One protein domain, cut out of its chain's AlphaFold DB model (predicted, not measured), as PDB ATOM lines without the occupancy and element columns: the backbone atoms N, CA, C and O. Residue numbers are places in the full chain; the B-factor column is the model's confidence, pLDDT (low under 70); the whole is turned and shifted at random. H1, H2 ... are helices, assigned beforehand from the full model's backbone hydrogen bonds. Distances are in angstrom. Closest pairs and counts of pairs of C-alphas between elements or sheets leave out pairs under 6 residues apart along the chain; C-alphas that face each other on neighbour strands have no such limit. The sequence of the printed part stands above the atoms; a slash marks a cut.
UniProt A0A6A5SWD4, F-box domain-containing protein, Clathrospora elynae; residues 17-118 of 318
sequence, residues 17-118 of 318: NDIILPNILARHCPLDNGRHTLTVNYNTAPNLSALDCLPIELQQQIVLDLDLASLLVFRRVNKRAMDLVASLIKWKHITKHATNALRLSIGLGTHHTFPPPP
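AT A GLANCE: This is residues 17 to 118 of the 318 residues of the protein "F-box domain-containing protein" of Clathrospora elynae (UniProt A0A6A5SWD4). A helical hairpin, H5 and H6, sits in the middle, with H3 and H4 toward one end of the longest axis and H1 and H8, side by side, toward the other. H7 spans from the hairpin to H8, and the long stretch of residues 35 to 48 runs round the edge from H2 to H3. The printed part has 102 residues with eight named helices, H1 to H8 in order, and no named strand: all helix. It is compact, with a radius of gyration of the C-alphas of 14.5 A, and spans 46 by 33 by 20 A.

IN THESE COORDINATES: H1, residues 22 to 28, begins at C-alpha 22 (177.895, 178.233, 229.808). H2 is residues 31 to 34, H3 49 to 53. H4, residues 56 to 64, is 12.1 A long. H5, residues 68 to 77, is the longest, 14.6 A. H6, 79 to 87, is 12.2 A and H7, 89 to 97, 12.4 A. H8, residues 99 to 107, is 12.2 A and ends at C-alpha 107 (176.885, 167.750, 221.710).

HOW THE PARTS SIT: H1 touches H8 at a shallow tilt of 29 degrees, the same way; their closest C-alphas, of Leu 25 and Arg 103, are 6.6 A apart. H3 and H4 are close but not clearly touching, C-alphas 51 and 59 at 6.5 A. H4 only just touches H6, with 3 pairs of C-alphas within 8 A, the closest Val 63 and Val 85 at 7.1 A. The hairpin H5 and H6 touches at a steep tilt of 41 degrees, opposite ways, closest at C-alphas 75 and 82, 4.3 A. Every O i to N i+4 pair is within hydrogen-bond range in H1, H4, H6, H7 and H8; in H5 5 of 6 are, in H3 0 of 1, with 2 of 2 O i to N i+3 pairs, and H2 is too short for one.

THE WHOLE: The C-alphas of Asp 18 and Cys 53, the two farthest apart, are 46.2 A apart. The printed part has no cut. The link from H2 to H3 is long, 14 residues. Confidence is under 70 at residues 17 to 20, 32 to 34, 36 to 38 and 115 to 118.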
ATOM      1  N   ASN A  17     185.120 178.938 229.353       49.31
ATOM      2  CA  ASN A  17     183.919 179.711 229.670       49.31
ATOM      3  C   ASN A  17     183.816 181.069 228.944       49.31
ATOM      4  O   ASN A  17     182.704 181.573 228.797       49.31
ATOM      5  N   ASP A  18     184.933 181.640 228.488       56.31
ATOM      6  CA  ASP A  18     184.980 182.926 227.781       56.31
ATOM      7  C   ASP A  18     184.705 182.764 226.280       56.31
ATOM      8  O   ASP A  18     184.239 183.693 225.625       56.31
ATOM      9  N   ILE A  19     184.988 181.578 225.728       60.50
ATOM     10  CA  ILE A  19     184.751 181.252 224.313       60.50
ATOM     11  C   ILE A  19     183.343 180.688 224.128       60.50
ATOM     12  O   ILE A  19     182.649 181.053 223.182       60.50
ATOM     13  N   ILE A  20     182.910 179.802 225.029       63.25
ATOM     14  CA  ILE A  20     181.574 179.218 224.990       63.25
ATOM     15  C   ILE A  20     180.858 179.562 226.290       63.25
ATOM     16  O   ILE A  20     181.082 178.942 227.331       63.25
ATOM     17  N   LEU A  21     179.956 180.545 226.207       71.62
ATOM     18  CA  LEU A  21     179.128 180.960 227.334       71.62
ATOM     19  C   LEU A  21     178.379 179.735 227.896       71.62
ATOM     20  O   LEU A  21     177.619 179.097 227.157       71.62
ATOM     21  N   PRO A  22     178.513 179.416 229.198       72.38
ATOM     22  CA  PRO A  22     177.895 178.233 229.808       72.38
ATOM     23  C   PRO A  22     176.383 178.134 229.566       72.38
ATOM     24  O   PRO A  22     175.830 177.040 229.444       72.38
ATOM     25  N   ASN A  23     175.721 179.287 229.446       77.44
ATOM     26  CA  ASN A  23     174.290 179.398 229.188       77.44
ATOM     27  C   ASN A  23     173.893 178.909 227.787       77.44
ATOM     28  O   ASN A  23     172.800 178.374 227.625       77.44
ATOM     29  N   ILE A  24     174.765 179.055 226.784       75.44
ATOM     30  CA  ILE A  24     174.511 178.583 225.414       75.44
ATOM     31  C   ILE A  24     174.535 177.053 225.399       75.44
ATOM     32  O   ILE A  24     173.573 176.419 224.965       75.44
ATOM     33  N   LEU A  25     175.574 176.449 225.986       73.81
ATOM     34  CA  LEU A  25     175.657 174.992 226.123       73.81
ATOM     35  C   LEU A  25     174.498 174.427 226.939       73.81
ATOM     36  O   LEU A  25     173.945 173.396 226.574       73.81
ATOM     37  N   ALA A  26     174.113 175.092 228.030       77.25
ATOM     38  CA  ALA A  26     172.995 174.650 228.854       77.25
ATOM     39  C   ALA A  26     171.648 174.701 228.111       77.25
ATOM     40  O   ALA A  26     170.804 173.843 228.351       77.25
ATOM     41  N   ARG A  27     171.448 175.667 227.202       77.94
ATOM     42  CA  ARG A  27     170.227 175.773 226.385       77.94
ATOM     43  C   ARG A  27     170.151 174.702 225.301       77.94
ATOM     44  O   ARG A  27     169.077 174.157 225.074       77.94
ATOM     45  N   HIS A  28     171.269 174.396 224.645       70.75
ATOM     46  CA  HIS A  28     171.291 173.459 223.515       70.75
ATOM     47  C   HIS A  28     171.547 172.005 223.922       70.75
ATOM     48  O   HIS A  28     171.103 171.081 223.246       70.75
ATOM     49  N   CYS A  29     172.234 171.796 225.042       75.44
ATOM     50  CA  CYS A  29     172.481 170.491 225.636       75.44
ATOM     51  C   CYS A  29     172.238 170.561 227.156       75.44
ATOM     52  O   CYS A  29     173.184 170.489 227.954       75.44
ATOM     53  N   PRO A  30     170.974 170.743 227.589       75.50
ATOM     54  CA  PRO A  30     170.640 170.649 228.998       75.50
ATOM     55  C   PRO A  30     170.940 169.226 229.461       75.50
ATOM     56  O   PRO A  30     170.319 168.259 229.012       75.50
ATOM     57  N   LEU A  31     171.907 169.092 230.369       76.38
ATOM     58  CA  LEU A  31     172.110 167.837 231.082       76.38
ATOM     59  C   LEU A  31     170.770 167.449 231.711       76.38
ATOM     60  O   LEU A  31     170.092 168.281 232.306       76.38
ATOM     61  N   ASP A  32     170.342 166.210 231.483       69.44
ATOM     62  CA  ASP A  32     169.071 165.685 231.990       69.44
ATOM     63  C   ASP A  32     167.816 166.493 231.587       69.44
ATOM     64  O   ASP A  32     166.804 166.464 232.291       69.44
ATOM     65  N   ASN A  33     167.857 167.222 230.464       66.19
ATOM     66  CA  ASN A  33     166.751 168.061 229.981       66.19
ATOM     67  C   ASN A  33     166.257 169.092 231.019       66.19
ATOM     68  O   ASN A  33     165.072 169.420 231.051       66.19
ATOM     69  N   GLY A  34     167.143 169.569 231.904       68.56
ATOM     70  CA  GLY A  34     166.811 170.576 232.917       68.56
ATOM     71  C   GLY A  34     165.978 170.045 234.088       68.56
ATOM     72  O   GLY A  34     165.479 170.830 234.890       68.56
ATOM     73  N   ARG A  35     165.839 168.720 234.235       70.75
ATOM     74  CA  ARG A  35     165.035 168.074 235.292       70.75
ATOM     75  C   ARG A  35     165.734 168.016 236.658       70.75
ATOM     76  O   ARG A  35     165.534 167.073 237.414       70.75
ATOM     77  N   HIS A  36     166.550 169.012 236.992       67.56
ATOM     78  CA  HIS A  36     167.394 168.998 238.194       67.56
ATOM     79  C   HIS A  36     166.642 169.277 239.504       67.56
ATOM     80  O   HIS A  36     167.196 169.079 240.577       67.56
ATOM     81  N   THR A  37     165.401 169.754 239.430       68.38
ATOM     82  CA  THR A  37     164.632 170.238 240.589       68.38
ATOM     83  C   THR A  37     163.478 169.326 240.995       68.38
ATOM     84  O   THR A  37     162.713 169.667 241.895       68.38
ATOM     85  N   LEU A  38     163.316 168.167 240.354       68.94
ATOM     86  CA  LEU A  38     162.214 167.268 240.678       68.94
ATOM     87  C   LEU A  38     162.553 166.457 241.928       68.94
ATOM     88  O   LEU A  38     163.327 165.508 241.859       68.94
ATOM     89  N   THR A  39     161.925 166.795 243.054       81.50
ATOM     90  CA  THR A  39     161.951 165.945 244.245       81.50
ATOM     91  C   THR A  39     161.333 164.584 243.913       81.50
ATOM     92  O   THR A  39     160.276 164.479 243.273       81.50
ATOM     93  N   VAL A  40     162.030 163.513 244.283       84.50
ATOM     94  CA  VAL A  40     161.564 162.145 244.057       84.50
ATOM     95  C   VAL A  40     160.711 161.729 245.245       84.50
ATOM     96  O   VAL A  40     161.187 161.653 246.372       84.50
ATOM     97  N   ASN A  41     159.430 161.454 244.999       90.38
ATOM     98  CA  ASN A  41     158.606 160.767 245.981       90.38
ATOM     99  C   ASN A  41     158.877 159.263 245.859       90.38
ATOM    100  O   ASN A  41     158.403 158.616 244.926       90.38
ATOM    101  N   TYR A  42     159.657 158.715 246.790       88.12
ATOM    102  CA  TYR A  42     160.060 157.308 246.767       88.12
ATOM    103  C   TYR A  42     158.879 156.335 246.882       88.12
ATOM    104  O   TYR A  42     159.007 155.208 246.412       88.12
ATOM    105  N   ASN A  43     157.727 156.767 247.401       91.06
ATOM    106  CA  ASN A  43     156.542 155.915 247.531       91.06
ATOM    107  C   ASN A  43     155.800 155.721 246.200       91.06
ATOM    108  O   ASN A  43     155.093 154.732 246.035       91.06
ATOM    109  N   THR A  44     155.935 156.663 245.262       91.81
ATOM    110  CA  THR A  44     155.220 156.639 243.973       91.81
ATOM    111  C   THR A  44     156.143 156.496 242.769       91.81
ATOM    112  O   THR A  44     155.684 156.167 241.677       91.81
ATOM    113  N   ALA A  45     157.442 156.753 242.936       88.69
ATOM    114  CA  ALA A  45     158.409 156.599 241.864       88.69
ATOM    115  C   ALA A  45     158.580 155.114 241.500       88.69
ATOM    116  O   ALA A  45     158.747 154.290 242.401       88.69
ATOM    117  N   PRO A  46     158.595 154.766 240.200       91.88
ATOM    118  CA  PRO A  46     158.844 153.398 239.775       91.88
ATOM    119  C   PRO A  46     160.216 152.924 240.266       91.88
ATOM    120  O   PRO A  46     161.208 153.656 240.190       91.88
ATOM    121  N   ASN A  47     160.243 151.689 240.757       94.44
ATOM    122  CA  ASN A  47     161.440 150.991 241.213       94.44
ATOM    123  C   ASN A  47     162.459 150.809 240.065       94.44
ATOM    124  O   ASN A  47     162.091 150.818 238.888       94.44
ATOM    125  N   LEU A  48     163.739 150.577 240.381       93.88
ATOM    126  CA  LEU A  48     164.790 150.196 239.416       93.88
ATOM    127  C   LEU A  48     164.680 148.732 238.944       93.88
ATOM    128  O   LEU A  48     165.635 148.172 238.405       93.88
ATOM    129  N   SER A  49     163.510 148.110 239.116       93.88
ATOM    130  CA  SER A  49     163.273 146.698 238.808       93.88
ATOM    131  C   SER A  49     164.271 145.803 239.563       93.88
ATOM    132  O   SER A  49     164.468 145.995 240.760       93.88
ATOM    133  N   ALA A  50     164.919 144.852 238.889       95.56
ATOM    134  CA  ALA A  50     165.873 143.916 239.483       95.56
ATOM    135  C   ALA A  50     167.057 144.585 240.211       95.56
ATOM    136  O   ALA A  50     167.607 143.990 241.134       95.56
ATOM    137  N   LEU A  51     167.438 145.816 239.841       96.25
ATOM    138  CA  LEU A  51     168.514 146.540 240.530       96.25
ATOM    139  C   LEU A  51     168.123 146.966 241.952       96.25
ATOM    140  O   LEU A  51     168.996 147.010 242.812       96.25
ATOM    141  N   ASP A  52     166.836 147.216 242.229       95.94
ATOM    142  CA  ASP A  52     166.374 147.607 243.574       95.94
ATOM    143  C   ASP A  52     166.479 146.460 244.594       95.94
ATOM    144  O   ASP A  52     166.419 146.703 245.796       95.94
ATOM    145  N   CYS A  53     166.661 145.213 244.139       96.69
ATOM    146  CA  CYS A  53     166.898 144.066 245.018       96.69
ATOM    147  C   CYS A  53     168.332 144.021 245.572       96.69
ATOM    148  O   CYS A  53     168.607 143.242 246.483       96.69
ATOM    149  N   LEU A  54     169.250 144.817 245.018       97.31
ATOM    150  CA  LEU A  54     170.646 144.856 245.443       97.31
ATOM    151  C   LEU A  54     170.859 145.906 246.546       97.31
ATOM    152  O   LEU A  54     170.238 146.970 246.493       97.31
ATOM    153  N   PRO A  55     171.783 145.673 247.496       97.38
ATOM    154  CA  PRO A  55     172.290 146.719 248.381       97.38
ATOM    155  C   PRO A  55     172.806 147.931 247.595       97.38
ATOM    156  O   PRO A  55     173.333 147.787 246.485       97.38
ATOM    157  N   ILE A  56     172.670 149.127 248.173       96.19
ATOM    158  CA  ILE A  56     172.996 150.394 247.500       96.19
ATOM    159  C   ILE A  56     174.457 150.442 247.038       96.19
ATOM    160  O   ILE A  56     174.758 151.006 245.990       96.19
ATOM    161  N   GLU A  57     175.356 149.793 247.769       96.44
ATOM    162  CA  GLU A  57     176.778 149.701 247.458       96.44
ATOM    163  C   GLU A  57     177.004 148.965 246.132       96.44
ATOM    164  O   GLU A  57     177.760 149.435 245.281       96.44
ATOM    165  N   LEU A  58     176.294 147.849 245.917       97.19
ATOM    166  CA  LEU A  58     176.378 147.078 244.675       97.19
ATOM    167  C   LEU A  58     175.726 147.824 243.513       97.19
ATOM    168  O   LEU A  58     176.270 147.830 242.411       97.19
ATOM    169  N   GLN A  59     174.601 148.503 243.755       96.94
ATOM    170  CA  GLN A  59     173.987 149.361 242.739       96.94
ATOM    171  C   GLN A  59     174.963 150.455 242.286       96.94
ATOM    172  O   GLN A  59     175.160 150.660 241.090       96.94
ATOM    173  N   GLN A  60     175.615 151.137 243.231       94.75
ATOM    174  CA  GLN A  60     176.600 152.172 242.927       94.75
ATOM    175  C   GLN A  60     177.813 151.612 242.184       94.75
ATOM    176  O   GLN A  60     178.283 152.258 241.251       94.75
ATOM    177  N   GLN A  61     178.301 150.426 242.557       92.38
ATOM    178  CA  GLN A  61     179.410 149.770 241.867       92.38
ATOM    179  C   GLN A  61     179.054 149.433 240.413       92.38
ATOM    180  O   GLN A  61     179.781 149.836 239.512       92.38
ATOM    181  N   ILE A  62     177.896 148.808 240.170       93.88
ATOM    182  CA  ILE A  62     177.414 148.496 238.814       93.88
ATOM    183  C   ILE A  62     177.311 149.767 237.969       93.88
ATOM    184  O   ILE A  62     177.755 149.802 236.827       93.88
ATOM    185  N   VAL A  63     176.740 150.834 238.534       93.19
ATOM    186  CA  VAL A  63     176.582 152.108 237.825       93.19
ATOM    187  C   VAL A  63     177.935 152.783 237.563       93.19
ATOM    188  O   VAL A  63     178.086 153.461 236.550       93.19
ATOM    189  N   LEU A  64     178.926 152.601 238.439       88.62
ATOM    190  CA  LEU A  64     180.290 153.102 238.239       88.62
ATOM    191  C   LEU A  64     181.054 152.368 237.130       88.62
ATOM    192  O   LEU A  64     181.984 152.959 236.580       88.62
ATOM    193  N   ASP A  65     180.663 151.134 236.818       87.50
ATOM    194  CA  ASP A  65     181.260 150.324 235.754       87.50
ATOM    195  C   ASP A  65     180.649 150.618 234.370       87.50
ATOM    196  O   ASP A  65     181.185 150.188 233.347       87.50
ATOM    197  N   LEU A  66     179.556 151.389 234.309       86.56
ATOM    198  CA  LEU A  66     178.969 151.850 233.050       86.56
ATOM    199  C   LEU A  66     179.863 152.895 232.368       86.56
ATOM    200  O   LEU A  66     180.404 153.803 233.007       86.56
ATOM    201  N   ASP A  67     179.950 152.822 231.039       83.88
ATOM    202  CA  ASP A  67     180.535 153.894 230.239       83.88
ATOM    203  C   ASP A  67     179.680 155.168 230.329       83.88
ATOM    204  O   ASP A  67     178.512 155.157 230.726       83.88
ATOM    205  N   LEU A  68     180.258 156.312 229.953       83.81
ATOM    206  CA  LEU A  68     179.567 157.594 230.087       83.81
ATOM    207  C   LEU A  68     178.261 157.638 229.280       83.81
ATOM    208  O   LEU A  68     177.284 158.242 229.729       83.81
ATOM    209  N   ALA A  69     178.228 156.997 228.108       84.88
ATOM    210  CA  ALA A  69     177.027 156.920 227.291       84.88
ATOM    211  C   ALA A  69     175.927 156.107 227.980       84.88
ATOM    212  O   ALA A  69     174.824 156.635 228.160       84.88
ATOM    213  N   SER A  70     176.217 154.886 228.441       88.00
ATOM    214  CA  SER A  70     175.227 154.081 229.167       88.00
ATOM    215  C   SER A  70     174.825 154.734 230.478       88.00
ATOM    216  O   SER A  70     173.653 154.677 230.833       88.00
ATOM    217  N   LEU A  71     175.733 155.433 231.165       90.44
ATOM    218  CA  LEU A  71     175.416 156.187 232.376       90.44
ATOM    219  C   LEU A  71     174.388 157.293 232.093       90.44
ATOM    220  O   LEU A  71     173.404 157.434 232.818       90.44
ATOM    221  N   LEU A  72     174.576 158.063 231.017       88.88
ATOM    222  CA  LEU A  72     173.638 159.111 230.604       88.88
ATOM    223  C   LEU A  72     172.290 158.543 230.144       88.88
ATOM    224  O   LEU A  72     171.255 159.167 230.382       88.88
ATOM    225  N   VAL A  73     172.280 157.372 229.502       90.50
ATOM    226  CA  VAL A  73     171.044 156.657 229.148       90.50
ATOM    227  C   VAL A  73     170.349 156.136 230.407       90.50
ATOM    228  O   VAL A  73     169.153 156.365 230.574       90.50
ATOM    229  N   PHE A  74     171.091 155.533 231.335       92.94
ATOM    230  CA  PHE A  74     170.590 155.026 232.609       92.94
ATOM    231  C   PHE A  74     169.938 156.138 233.439       92.94
ATOM    232  O   PHE A  74     168.811 155.979 233.904       92.94
ATOM    233  N   ARG A  75     170.562 157.325 233.508       92.19
ATOM    234  CA  ARG A  75     169.972 158.527 234.134       92.19
ATOM    235  C   ARG A  75     168.598 158.907 233.572       92.19
ATOM    236  O   ARG A  75     167.821 159.553 234.269       92.19
ATOM    237  N   ARG A  76     168.293 158.555 232.318       90.19
ATOM    238  CA  ARG A  76     167.022 158.888 231.655       90.19
ATOM    239  C   ARG A  76     165.924 157.851 231.886       90.19
ATOM    240  O   ARG A  76     164.775 158.160 231.586       90.19
ATOM    241  N   VAL A  77     166.251 156.665 232.409       92.62
ATOM    242  CA  VAL A  77     165.294 155.557 232.577       92.62
ATOM    243  C   VAL A  77     164.181 155.932 233.553       92.62
ATOM    244  O   VAL A  77     163.003 155.842 233.215       92.62
ATOM    245  N   ASN A  78     164.529 156.378 234.761       92.12
ATOM    246  CA  ASN A  78     163.564 156.860 235.746       92.12
ATOM    247  C   ASN A  78     164.221 157.832 236.746       92.12
ATOM    248  O   ASN A  78     165.436 158.034 236.749       92.12
ATOM    249  N   LYS A  79     163.406 158.455 237.609       90.12
ATOM    250  CA  LYS A  79     163.894 159.412 238.614       90.12
ATOM    251  C   LYS A  79     164.830 158.770 239.649       90.12
ATOM    252  O   LYS A  79     165.801 159.403 240.041       90.12
ATOM    253  N   ARG A  80     164.586 157.516 240.050       92.50
ATOM    254  CA  ARG A  80     165.470 156.795 240.982       92.50
ATOM    255  C   ARG A  80     166.854 156.544 240.380       92.50
ATOM    256  O   ARG A  80     167.843 156.684 241.081       92.50
ATOM    257  N   ALA A  81     166.942 156.245 239.086       94.12
ATOM    258  CA  ALA A  81     168.203 156.045 238.377       94.12
ATOM    259  C   ALA A  81     168.980 157.360 238.296       94.12
ATOM    260  O   ALA A  81     170.189 157.398 238.523       94.12
ATOM    261  N   MET A  82     168.271 158.462 238.033       92.56
ATOM    262  CA  MET A  82     168.843 159.804 238.077       92.56
ATOM    263  C   MET A  82     169.415 160.138 239.462       92.56
ATOM    264  O   MET A  82     170.561 160.591 239.529       92.56
ATOM    265  N   ASP A  83     168.658 159.879 240.534       92.25
ATOM    266  CA  ASP A  83     169.080 160.071 241.928       92.25
ATOM    267  C   ASP A  83     170.270 159.179 242.293       92.25
ATOM    268  O   ASP A  83     171.249 159.661 242.863       92.25
ATOM    269  N   LEU A  84     170.238 157.901 241.904       94.62
ATOM    270  CA  LEU A  84     171.323 156.950 242.133       94.62
ATOM    271  C   LEU A  84     172.624 157.449 241.499       94.62
ATOM    272  O   LEU A  84     173.639 157.560 242.185       94.62
ATOM    273  N   VAL A  85     172.594 157.850 240.226       93.88
ATOM    274  CA  VAL A  85     173.777 158.415 239.560       93.88
ATOM    275  C   VAL A  85     174.174 159.759 240.179       93.88
ATOM    276  O   VAL A  85     175.359 160.035 240.342       93.88
ATOM    277  N   ALA A  86     173.206 160.599 240.561       91.75
ATOM    278  CA  ALA A  86     173.474 161.867 241.237       91.75
ATOM    279  C   ALA A  86     174.095 161.675 242.630       91.75
ATOM    280  O   ALA A  86     174.814 162.559 243.095       91.75
ATOM    281  N   SER A  87     173.865 160.530 243.281       93.06
ATOM    282  CA  SER A  87     174.456 160.183 244.575       93.06
ATOM    283  C   SER A  87     175.951 159.860 244.476       93.06
ATOM    284  O   SER A  87     176.684 160.104 245.438       93.06
ATOM    285  N   LEU A  88     176.426 159.409 243.306       92.25
ATOM    286  CA  LEU A  88     177.811 158.998 243.090       92.25
ATOM    287  C   LEU A  88     178.784 160.163 243.284       92.25
ATOM    288  O   LEU A  88     178.725 161.178 242.588       92.25
ATOM    289  N   ILE A  89     179.759 159.979 244.175       89.62
ATOM    290  CA  ILE A  89     180.782 160.992 244.478       89.62
ATOM    291  C   ILE A  89     181.574 161.366 243.214       89.62
ATOM    292  O   ILE A  89     181.782 162.551 242.945       89.62
ATOM    293  N   LYS A  90     181.953 160.373 242.393       85.12
ATOM    294  CA  LYS A  90     182.673 160.606 241.128       85.12
ATOM    295  C   LYS A  90     181.847 161.451 240.153       85.12
ATOM    296  O   LYS A  90     182.374 162.389 239.560       85.12
ATOM    297  N   TRP A  91     180.549 161.167 240.035       88.62
ATOM    298  CA  TRP A  91     179.645 161.942 239.187       88.62
ATOM    299  C   TRP A  91     179.496 163.378 239.689       88.62
ATOM    300  O   TRP A  91     179.672 164.312 238.910       88.62
ATOM    301  N   LYS A  92     179.277 163.572 240.999       89.06
ATOM    302  CA  LYS A  92     179.222 164.905 241.621       89.06
ATOM    303  C   LYS A  92     180.470 165.720 241.290       89.06
ATOM    304  O   LYS A  92     180.354 166.874 240.879       89.06
ATOM    305  N   HIS A  93     181.651 165.112 241.386       84.38
ATOM    306  CA  HIS A  93     182.913 165.770 241.060       84.38
ATOM    307  C   HIS A  93     182.996 166.181 239.579       84.38
ATOM    308  O   HIS A  93     183.307 167.335 239.282       84.38
ATOM    309  N   ILE A  94     182.639 165.289 238.648       85.50
ATOM    310  CA  ILE A  94     182.582 165.604 237.207       85.50
ATOM    311  C   ILE A  94     181.595 166.745 236.945       85.50
ATOM    312  O   ILE A  94     181.940 167.725 236.287       85.50
ATOM    313  N   THR A  95     180.381 166.663 237.493       87.19
ATOM    314  CA  THR A  95     179.360 167.696 237.287       87.19
ATOM    315  C   THR A  95     179.748 169.040 237.886       87.19
ATOM    316  O   THR A  95     179.363 170.059 237.324       87.19
ATOM    317  N   LYS A  96     180.530 169.060 238.971       84.06
ATOM    318  CA  LYS A  96     181.012 170.286 239.615       84.06
ATOM    319  C   LYS A  96     182.143 170.953 238.831       84.06
ATOM    320  O   LYS A  96     182.147 172.172 238.709       84.06
ATOM    321  N   HIS A  97     183.095 170.174 238.320       80.62
ATOM    322  CA  HIS A  97     184.327 170.715 237.732       80.62
ATOM    323  C   HIS A  97     184.323 170.766 236.200       80.62
ATOM    324  O   HIS A  97     185.072 171.544 235.617       80.62
ATOM    325  N   ALA A  98     183.486 169.971 235.532       84.12
ATOM    326  CA  ALA A  98     183.552 169.791 234.083       84.12
ATOM    327  C   ALA A  98     182.194 169.579 233.416       84.12
ATOM    328  O   ALA A  98     182.066 168.858 232.424       84.12
ATOM    329  N   THR A  99     181.172 170.276 233.908       85.88
ATOM    330  CA  THR A  99     179.837 170.283 233.298       85.88
ATOM    331  C   THR A  99     179.891 170.629 231.810       85.88
ATOM    332  O   THR A  99     179.206 170.017 230.996       85.88
ATOM    333  N   ASN A 100     180.714 171.613 231.444       81.94
ATOM    334  CA  ASN A 100     180.803 172.104 230.074       81.94
ATOM    335  C   ASN A 100     181.527 171.121 229.147       81.94
ATOM    336  O   ASN A 100     181.064 170.914 228.029       81.94
ATOM    337  N   ALA A 101     182.588 170.459 229.618       83.62
ATOM    338  CA  ALA A 101     183.245 169.396 228.859       83.62
ATOM    339  C   ALA A 101     182.285 168.222 228.621       83.62
ATOM    340  O   ALA A 101     182.185 167.713 227.507       83.62
ATOM    341  N   LEU A 102     181.497 167.858 229.637       85.88
ATOM    342  CA  LEU A 102     180.463 166.838 229.507       85.88
ATOM    343  C   LEU A 102     179.412 167.234 228.456       85.88
ATOM    344  O   LEU A 102     179.169 166.469 227.525       85.88
ATOM    345  N   ARG A 103     178.847 168.446 228.535       85.88
ATOM    346  CA  ARG A 103     177.906 168.968 227.522       85.88
ATOM    347  C   ARG A 103     178.509 168.965 226.122       85.88
ATOM    348  O   ARG A 103     177.844 168.551 225.179       85.88
ATOM    349  N   LEU A 104     179.768 169.378 225.993       82.56
ATOM    350  CA  LEU A 104     180.472 169.391 224.718       82.56
ATOM    351  C   LEU A 104     180.641 167.970 224.160       82.56
ATOM    352  O   LEU A 104     180.339 167.750 222.995       82.56
ATOM    353  N   SER A 105     181.031 166.988 224.981       84.12
ATOM    354  CA  SER A 105     181.151 165.584 224.547       84.12
ATOM    355  C   SER A 105     179.817 164.975 224.095       84.12
ATOM    356  O   SER A 105     179.766 164.171 223.162       84.12
ATOM    357  N   ILE A 106     178.711 165.385 224.724       84.62
ATOM    358  CA  ILE A 106     177.366 164.967 224.328       84.62
ATOM    359  C   ILE A 106     176.981 165.647 223.012       84.62
ATOM    360  O   ILE A 106     176.537 164.968 222.088       84.62
ATOM    361  N   GLY A 107     177.194 166.962 222.904       81.88
ATOM    362  CA  GLY A 107     176.885 167.750 221.710       81.88
ATOM    363  C   GLY A 107     177.668 167.305 220.474       81.88
ATOM    364  O   GLY A 107     177.094 167.201 219.393       81.88
ATOM    365  N   LEU A 108     178.949 166.965 220.650       80.56
ATOM    366  CA  LEU A 108     179.815 166.401 219.608       80.56
ATOM    367  C   LEU A 108     179.538 164.918 219.332       80.56
ATOM    368  O   LEU A 108     180.052 164.369 218.362       80.56
ATOM    369  N   GLY A 109     178.767 164.252 220.193       80.94
ATOM    370  CA  GLY A 109     178.525 162.822 220.094       80.94
ATOM    371  C   GLY A 109     179.747 161.957 220.410       80.94
ATOM    372  O   GLY A 109     179.681 160.773 220.134       80.94
ATOM    373  N   THR A 110     180.826 162.483 221.003       81.69
ATOM    374  CA  THR A 110     182.048 161.717 221.338       81.69
ATOM    375  C   THR A 110     181.973 160.992 222.681       81.69
ATOM    376  O   THR A 110     182.838 160.198 223.009       81.69
ATOM    377  N   HIS A 111     180.917 161.192 223.464       82.75
ATOM    378  CA  HIS A 111     180.757 160.566 224.783       82.75
ATOM    379  C   HIS A 111     180.789 159.020 224.804       82.75
ATOM    380  O   HIS A 111     180.990 158.447 225.871       82.75
ATOM    381  N   HIS A 112     180.596 158.355 223.659       79.38
ATOM    382  CA  HIS A 112     180.705 156.896 223.506       79.38
ATOM    383  C   HIS A 112     182.125 156.420 223.155       79.38
ATOM    384  O   HIS A 112     182.404 155.229 223.233       79.38
ATOM    385  N   THR A 113     183.024 157.318 222.730       77.81
ATOM    386  CA  THR A 113     184.413 156.955 222.397       77.81
ATOM    387  C   THR A 113     185.277 156.813 223.642       77.81
ATOM    388  O   THR A 113     186.437 156.425 223.544       77.81
ATOM    389  N   PHE A 114     184.721 157.131 224.810       75.12
ATOM    390  CA  PHE A 114     185.377 156.976 226.095       75.12
ATOM    391  C   PHE A 114     185.302 155.495 226.470       75.12
ATOM    392  O   PHE A 114     184.200 155.000 226.715       75.12
ATOM    393  N   PRO A 115     186.435 154.770 226.471       63.09
ATOM    394  CA  PRO A 115     186.448 153.343 226.741       63.09
ATOM    395  C   PRO A 115     185.752 153.031 228.072       63.09
ATOM    396  O   PRO A 115     185.958 153.774 229.042       63.09
ATOM    397  N   PRO A 116     184.974 151.938 228.153       56.88
ATOM    398  CA  PRO A 116     184.539 151.417 229.440       56.88
ATOM    399  C   PRO A 116     185.773 151.074 230.304       56.88
ATOM    400  O   PRO A 116     186.817 150.701 229.756       56.88
ATOM    401  N   PRO A 117     185.698 151.230 231.638       53.47
ATOM    402  CA  PRO A 117     186.799 150.891 232.546       53.47
ATOM    403  C   PRO A 117     187.220 149.415 232.371       53.47
ATOM    404  O   PRO A 117     186.368 148.586 232.047       53.47
ATOM    405  N   PRO A 118     188.511 149.057 232.557       48.91
ATOM    406  CA  PRO A 118     189.507 149.688 233.444       48.91
ATOM    407  C   PRO A 118     190.491 150.619 232.698       48.91
ATOM    408  O   PRO A 118     190.956 150.219 231.628       48.91
TER     409      PRO A 118